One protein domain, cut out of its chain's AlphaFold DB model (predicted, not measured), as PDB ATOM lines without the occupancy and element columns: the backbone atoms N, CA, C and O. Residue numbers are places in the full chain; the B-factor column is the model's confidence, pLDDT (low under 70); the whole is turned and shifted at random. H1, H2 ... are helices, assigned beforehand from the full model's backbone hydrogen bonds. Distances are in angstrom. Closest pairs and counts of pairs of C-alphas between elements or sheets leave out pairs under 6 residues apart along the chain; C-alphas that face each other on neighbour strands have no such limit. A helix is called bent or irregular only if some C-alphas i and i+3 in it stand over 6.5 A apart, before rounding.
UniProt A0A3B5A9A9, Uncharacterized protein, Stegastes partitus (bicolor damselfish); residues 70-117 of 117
ATOM      1  N   GLN A  70     108.922 148.008 139.102       85.44
ATOM      2  CA  GLN A  70     108.727 146.555 139.009       85.44
ATOM      3  C   GLN A  70     108.014 146.064 137.730       85.44
ATOM      4  O   GLN A  70     108.016 144.867 137.447       85.44
ATOM      5  N   SER A  71     107.370 146.953 136.969       84.62
ATOM      6  CA  SER A  71     106.730 146.610 135.695       84.62
ATOM      7  C   SER A  71     107.722 146.550 134.530       84.62
ATOM      8  O   SER A  71     107.409 145.949 133.504       84.62
ATOM      9  N   TYR A  72     108.908 147.145 134.666       86.81
ATOM     10  CA  TYR A  72     109.935 147.137 133.627       86.81
ATOM     11  C   TYR A  72     110.852 145.920 133.765       86.81
ATOM     12  O   TYR A  72     111.207 145.506 134.868       86.81
ATOM     13  N   VAL A  73     111.251 145.352 132.627       88.56
ATOM     14  CA  VAL A  73     112.159 144.200 132.571       88.56
ATOM     15  C   VAL A  73     113.521 144.574 133.150       88.56
ATOM     16  O   VAL A  73     114.130 145.548 132.718       88.56
ATOM     17  N   GLY A  74     114.001 143.791 134.117       85.69
ATOM     18  CA  GLY A  74     115.315 143.980 134.743       85.69
ATOM     19  C   GLY A  74     115.365 145.018 135.867       85.69
ATOM     20  O   GLY A  74     116.381 145.113 136.551       85.69
ATOM     21  N   GLU A  75     114.282 145.756 136.113       90.38
ATOM     22  CA  GLU A  75     114.194 146.645 137.272       90.38
ATOM     23  C   GLU A  75     114.011 145.864 138.582       90.38
ATOM     24  O   GLU A  75     113.616 144.693 138.623       90.38
ATOM     25  N   VAL A  76     114.267 146.548 139.700       84.25
ATOM     26  CA  VAL A  76     114.060 145.989 141.038       84.25
ATOM     27  C   VAL A  76     112.584 145.628 141.228       84.25
ATOM     28  O   VAL A  76     111.696 146.464 141.068       84.25
ATOM     29  N   GLY A  77     112.328 144.371 141.594       84.25
ATOM     30  CA  GLY A  77     110.975 143.836 141.754       84.25
ATOM     31  C   GLY A  77     110.341 143.323 140.458       84.25
ATOM     32  O   GLY A  77     109.194 142.872 140.493       84.25
ATOM     33  N   TRP A  78     111.061 143.335 139.329       88.56
ATOM     34  CA  TRP A  78     110.566 142.744 138.089       88.56
ATOM     35  C   TRP A  78     110.143 141.284 138.287       88.56
ATOM     36  O   TRP A  78     110.869 140.472 138.861       88.56
ATOM     37  N   GLY A  79     108.927 140.957 137.846       82.19
ATOM     38  CA  GLY A  79     108.379 139.603 137.946       82.19
ATOM     39  C   GLY A  79     107.998 139.154 139.364       82.19
ATOM     40  O   GLY A  79     107.564 138.014 139.523       82.19
ATOM     41  N   TRP A  80     108.086 140.022 140.383       82.62
ATOM     42  CA  TRP A  80     107.768 139.674 141.776       82.62
ATOM     43  C   TRP A  80     106.362 139.083 141.943       82.62
ATOM     44  O   TRP A  80     106.190 138.045 142.577       82.62
ATOM     45  N   GLN A  81     105.365 139.686 141.292       80.62
ATOM     46  CA  GLN A  81     103.974 139.213 141.293       80.62
ATOM     47  C   GLN A  81     103.802 137.788 140.730       80.62
ATOM     48  O   GLN A  81     102.904 137.064 141.146       80.62
ATOM     49  N   HIS A  82     104.695 137.351 139.838       80.81
ATOM     50  CA  HIS A  82     104.685 136.000 139.272       80.81
ATOM     51  C   HIS A  82     105.540 135.019 140.082       80.81
ATOM     52  O   HIS A  82     105.391 133.810 139.931       80.81
ATOM     53  N   ASN A  83     106.416 135.514 140.963       79.19
ATOM     54  CA  ASN A  83     107.361 134.690 141.710       79.19
ATOM     55  C   ASN A  83     106.653 133.660 142.599       79.19
ATOM     56  O   ASN A  83     107.047 132.497 142.613       79.19
ATOM     57  N   GLN A  84     105.579 134.055 143.290       76.44
ATOM     58  CA  GLN A  84     104.822 133.141 144.152       76.44
ATOM     59  C   GLN A  84     104.145 132.023 143.356       76.44
ATOM     60  O   GLN A  84     104.164 130.869 143.774       76.44
ATOM     61  N   LEU A  85     103.581 132.354 142.191       81.94
ATOM     62  CA  LEU A  85     102.895 131.392 141.334       81.94
ATOM     63  C   LEU A  85     103.893 130.408 140.711       81.94
ATOM     64  O   LEU A  85     103.688 129.197 140.791       81.94
ATOM     65  N   LEU A  86     105.012 130.918 140.188       81.19
ATOM     66  CA  LEU A  86     106.087 130.117 139.595       81.19
ATOM     67  C   LEU A  86     106.794 129.216 140.617       81.19
ATOM     68  O   LEU A  86     107.165 128.094 140.291       81.19
ATOM     69  N   ASN A  87     106.952 129.681 141.858       77.62
ATOM     70  CA  ASN A  87     107.621 128.920 142.914       77.62
ATOM     71  C   ASN A  87     106.659 128.131 143.807       77.62
ATOM     72  O   ASN A  87     107.118 127.484 144.744       77.62
ATOM     73  N   SER A  88     105.351 128.146 143.538       79.69
ATOM     74  CA  SER A  88     104.331 127.519 144.393       79.69
ATOM     75  C   SER A  88     104.624 126.041 144.690       79.69
ATOM     76  O   SER A  88     104.600 125.628 145.849       79.69
ATOM     77  N   GLY A  89     105.001 125.257 143.676       80.31
ATOM     78  CA  GLY A  89     105.381 123.850 143.845       80.31
ATOM     79  C   GLY A  89     106.631 123.659 144.711       80.31
ATOM     80  O   GLY A  89     106.640 122.831 145.618       80.31
ATOM     81  N   THR A  90     107.669 124.469 144.490       77.50
ATOM     82  CA  THR A  90     108.918 124.441 145.275       77.50
ATOM     83  C   THR A  90     108.709 124.921 146.711       77.50
ATOM     84  O   THR A  90     109.373 124.454 147.635       77.50
ATOM     85  N   LEU A  91     107.772 125.846 146.927       72.69
ATOM     86  CA  LEU A  91     107.404 126.297 148.261       72.69
ATOM     87  C   LEU A  91     106.703 125.171 149.038       72.69
ATOM     88  O   LEU A  91     107.012 124.934 150.203       72.69
ATOM     89  N   LEU A  92     105.813 124.419 148.397       76.25
ATOM     90  CA  LEU A  92     105.087 123.328 149.052       76.25
ATOM     91  C   LEU A  92     105.900 122.029 149.171       76.25
ATOM     92  O   LEU A  92     105.570 121.176 149.991       76.25
ATOM     93  N   SER A  93     106.987 121.878 148.409       77.94
ATOM     94  CA  SER A  93     107.792 120.648 148.383       77.94
ATOM     95  C   SER A  93     108.643 120.413 149.633       77.94
ATOM     96  O   SER A  93     109.266 119.361 149.754       77.94
ATOM     97  N   ASN A  94     108.717 121.379 150.559       73.25
ATOM     98  CA  ASN A  94     109.599 121.328 151.734       73.25
ATOM     99  C   ASN A  94     111.096 121.135 151.376       73.25
ATOM    100  O   ASN A  94     111.912 120.826 152.245       73.25
ATOM    101  N   MET A  95     111.458 121.337 150.102       73.50
ATOM    102  CA  MET A  95     112.831 121.317 149.584       73.50
ATOM    103  C   MET A  95     113.463 122.711 149.542       73.50
ATOM    104  O   MET A  95     114.565 122.885 149.022       73.50
ATOM    105  N   GLN A  96     112.770 123.719 150.068       77.81
ATOM    106  CA  GLN A  96     113.340 125.045 150.259       77.81
ATOM    107  C   GLN A  96     114.619 124.945 151.099       77.81
ATOM    108  O   GLN A  96     114.747 124.044 151.930       77.81
ATOM    109  N   ILE A  97     115.548 125.893 150.922       71.75
ATOM    110  CA  ILE A  97     116.744 126.002 151.767       71.75
ATOM    111  C   ILE A  97     116.280 126.192 153.213       71.75
ATOM    112  O   ILE A  97     115.953 127.298 153.645       71.75
ATOM    113  N   LYS A  98     116.239 125.095 153.969       72.12
ATOM    114  CA  LYS A  98     115.938 125.132 155.392       72.12
ATOM    115  C   LYS A  98     117.111 125.824 156.056       72.12
ATOM    116  O   LYS A  98     118.253 125.374 155.931       72.12
ATOM    117  N   LYS A  99     116.852 126.934 156.748       71.12
ATOM    118  CA  LYS A  99     117.859 127.479 157.655       71.12
ATOM    119  C   LYS A  99     118.146 126.390 158.677       71.12
ATOM    120  O   LYS A  99     117.255 125.977 159.412       71.12
ATOM    121  N   THR A 100     119.375 125.893 158.670       76.94
ATOM    122  CA  THR A 100     119.858 125.025 159.738       76.94
ATOM    123  C   THR A 100     119.743 125.775 161.060       76.94
ATOM    124  O   THR A 100     119.852 127.004 161.086       76.94
ATOM    125  N   GLU A 101     119.535 125.047 162.156       81.31
ATOM    126  CA  GLU A 101     119.377 125.628 163.498       81.31
ATOM    127  C   GLU A 101     120.505 126.616 163.826       81.31
ATOM    128  O   GLU A 101     120.258 127.707 164.335       81.31
ATOM    129  N   LEU A 102     121.733 126.285 163.414       77.75
ATOM    130  CA  LEU A 102     122.909 127.143 163.561       77.75
ATOM    131  C   LEU A 102     122.777 128.477 162.817       77.75
ATOM    132  O   LEU A 102     123.086 129.528 163.378       77.75
ATOM    133  N   ARG A 103     122.317 128.455 161.561       78.19
ATOM    134  CA  ARG A 103     122.131 129.673 160.766       78.19
ATOM    135  C   ARG A 103     120.996 130.524 161.328       78.19
ATOM    136  O   ARG A 103     121.155 131.735 161.428       78.19
ATOM    137  N   ALA A 104     119.889 129.897 161.724       83.44
ATOM    138  CA  ALA A 104     118.760 130.590 162.338       83.44
ATOM    139  C   ALA A 104     119.167 131.279 163.652       83.44
ATOM    140  O   ALA A 104     118.909 132.468 163.820       83.44
ATOM    141  N   ALA A 105     119.880 130.572 164.537       84.19
ATOM    142  CA  ALA A 105     120.361 131.116 165.808       84.19
ATOM    143  C   ALA A 105     121.382 132.255 165.626       84.19
ATOM    144  O   ALA A 105     121.360 133.241 166.364       84.19
ATOM    145  N   LEU A 106     122.275 132.147 164.634       84.25
ATOM    146  CA  LEU A 106     123.230 133.209 164.306       84.25
ATOM    147  C   LEU A 106     122.534 134.471 163.793       84.25
ATOM    148  O   LEU A 106     122.852 135.570 164.244       84.25
ATOM    149  N   GLU A 107     121.592 134.323 162.865       84.56
ATOM    150  CA  GLU A 107     120.848 135.450 162.305       84.56
ATOM    151  C   GLU A 107     119.966 136.130 163.363       84.56
ATOM    152  O   GLU A 107     119.936 137.359 163.428       84.56
ATOM    153  N   ASP A 108     119.326 135.364 164.251       85.19
ATOM    154  CA  ASP A 108     118.542 135.898 165.370       85.19
ATOM    155  C   ASP A 108     119.423 136.711 166.338       85.19
ATOM    156  O   ASP A 108     119.138 137.874 166.637       85.19
ATOM    157  N   ARG A 109     120.594 136.174 166.711       83.88
ATOM    158  CA  ARG A 109     121.586 136.885 167.537       83.88
ATOM    159  C   ARG A 109     122.063 138.194 166.897       83.88
ATOM    160  O   ARG A 109     122.290 139.175 167.607       83.88
ATOM    161  N   VAL A 110     122.261 138.216 165.579       83.19
ATOM    162  CA  VAL A 110     122.674 139.426 164.846       83.19
ATOM    163  C   VAL A 110     121.534 140.445 164.780       83.19
ATOM    164  O   VAL A 110     121.773 141.631 164.990       83.19
ATOM    165  N   THR A 111     120.301 139.996 164.549       80.00
ATOM    166  CA  THR A 111     119.122 140.870 164.424       80.00
ATOM    167  C   THR A 111     118.787 141.553 165.753       80.00
ATOM    168  O   THR A 111     118.548 142.760 165.800       80.00
ATOM    169  N   GLN A 112     118.886 140.816 166.863       78.81
ATOM    170  CA  GLN A 112     118.658 141.337 168.217       78.81
ATOM    171  C   GLN A 112     119.752 142.303 168.699       78.81
ATOM    172  O   GLN A 112     119.557 143.032 169.675       78.81
ATOM    173  N   ARG A 113     120.907 142.350 168.022       74.75
ATOM    174  CA  ARG A 113     122.054 143.188 168.407       74.75
ATOM    175  C   ARG A 113     121.745 144.686 168.353       74.75
ATOM    176  O   ARG A 113     122.360 145.447 169.089       74.75
ATOM    177  N   PHE A 114     120.784 145.090 167.522       72.06
ATOM    178  CA  PHE A 114     120.333 146.480 167.393       72.06
ATOM    179  C   PHE A 114     119.086 146.801 168.229       72.06
ATOM    180  O   PHE A 114     118.688 147.958 168.313       72.06
ATOM    181  N   GLN A 115     118.461 145.789 168.840       71.75
ATOM    182  CA  GLN A 115     117.248 145.943 169.650       71.75
ATOM    183  C   GLN A 115     117.545 146.083 171.146       71.75
ATOM    184  O   GLN A 115     116.699 146.570 171.893       71.75
ATOM    185  N   LYS A 116     118.742 145.689 171.596       59.84
ATOM    186  CA  LYS A 116     119.187 145.950 172.965       59.84
ATOM    187  C   LYS A 116     119.657 147.399 173.076       59.84
ATOM    188  O   LYS A 116     120.769 147.723 172.661       59.84
ATOM    189  N   LYS A 117     118.768 148.242 173.594       57.34
ATOM    190  CA  LYS A 117     119.052 149.596 174.062       57.34
ATOM    191  C   LYS A 117     119.295 149.577 175.564       57.34
ATOM    192  O   LYS A 117     118.612 148.773 176.238       57.34
TER     193      LYS A 117
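Overview. This is residues 70 to 117 of the 117 residues of an uncharacterized protein of Stegastes partitus (bicolor damselfish) (UniProt A0A3B5A9A9). The model is a wide, open U: H1 makes one arm and H3 the other, while the short H2 turns off the line of H1 and, with residues 93 to 100, makes the base between them, with the middle empty. Residues 70 to 79, which hold no named element, lie at the free end of H1. The printed part has 48 residues with three named helices, H1, H2, H3 in order, and no named strand; it is all helix and extended, radius of gyration of the C-alphas 16.2 A, spans 41 by 29 by 13 A.

Along the chain. Find C-alpha 80 at (107.768, 139.674, 141.776), where H1, residues 80 to 86, begins. H2 is residues 88 to 92. H3, residues 101 to 114, runs 21.2 A to C-alpha 114 at (120.333, 146.480, 167.393).

Arrangement. H1 and H2 meet only through their tight link, Asn 87. H3 is apart from both. H1 is irregular, only just: C-alphas 81 and 84 are 6.8 A apart. O i to N i+4 pairs are within hydrogen-bond range throughout H2, 9 of 10 in H3 and 1 of 3 in H1, where 2 of 4 O i to N i+3 pairs are.

Size, cuts and confidence. The farthest C-alphas, Val 73 and Lys 117, are 42.4 A apart. The printed part has no cut and no long link between helices; residues 116 to 117 are under pLDDT 70.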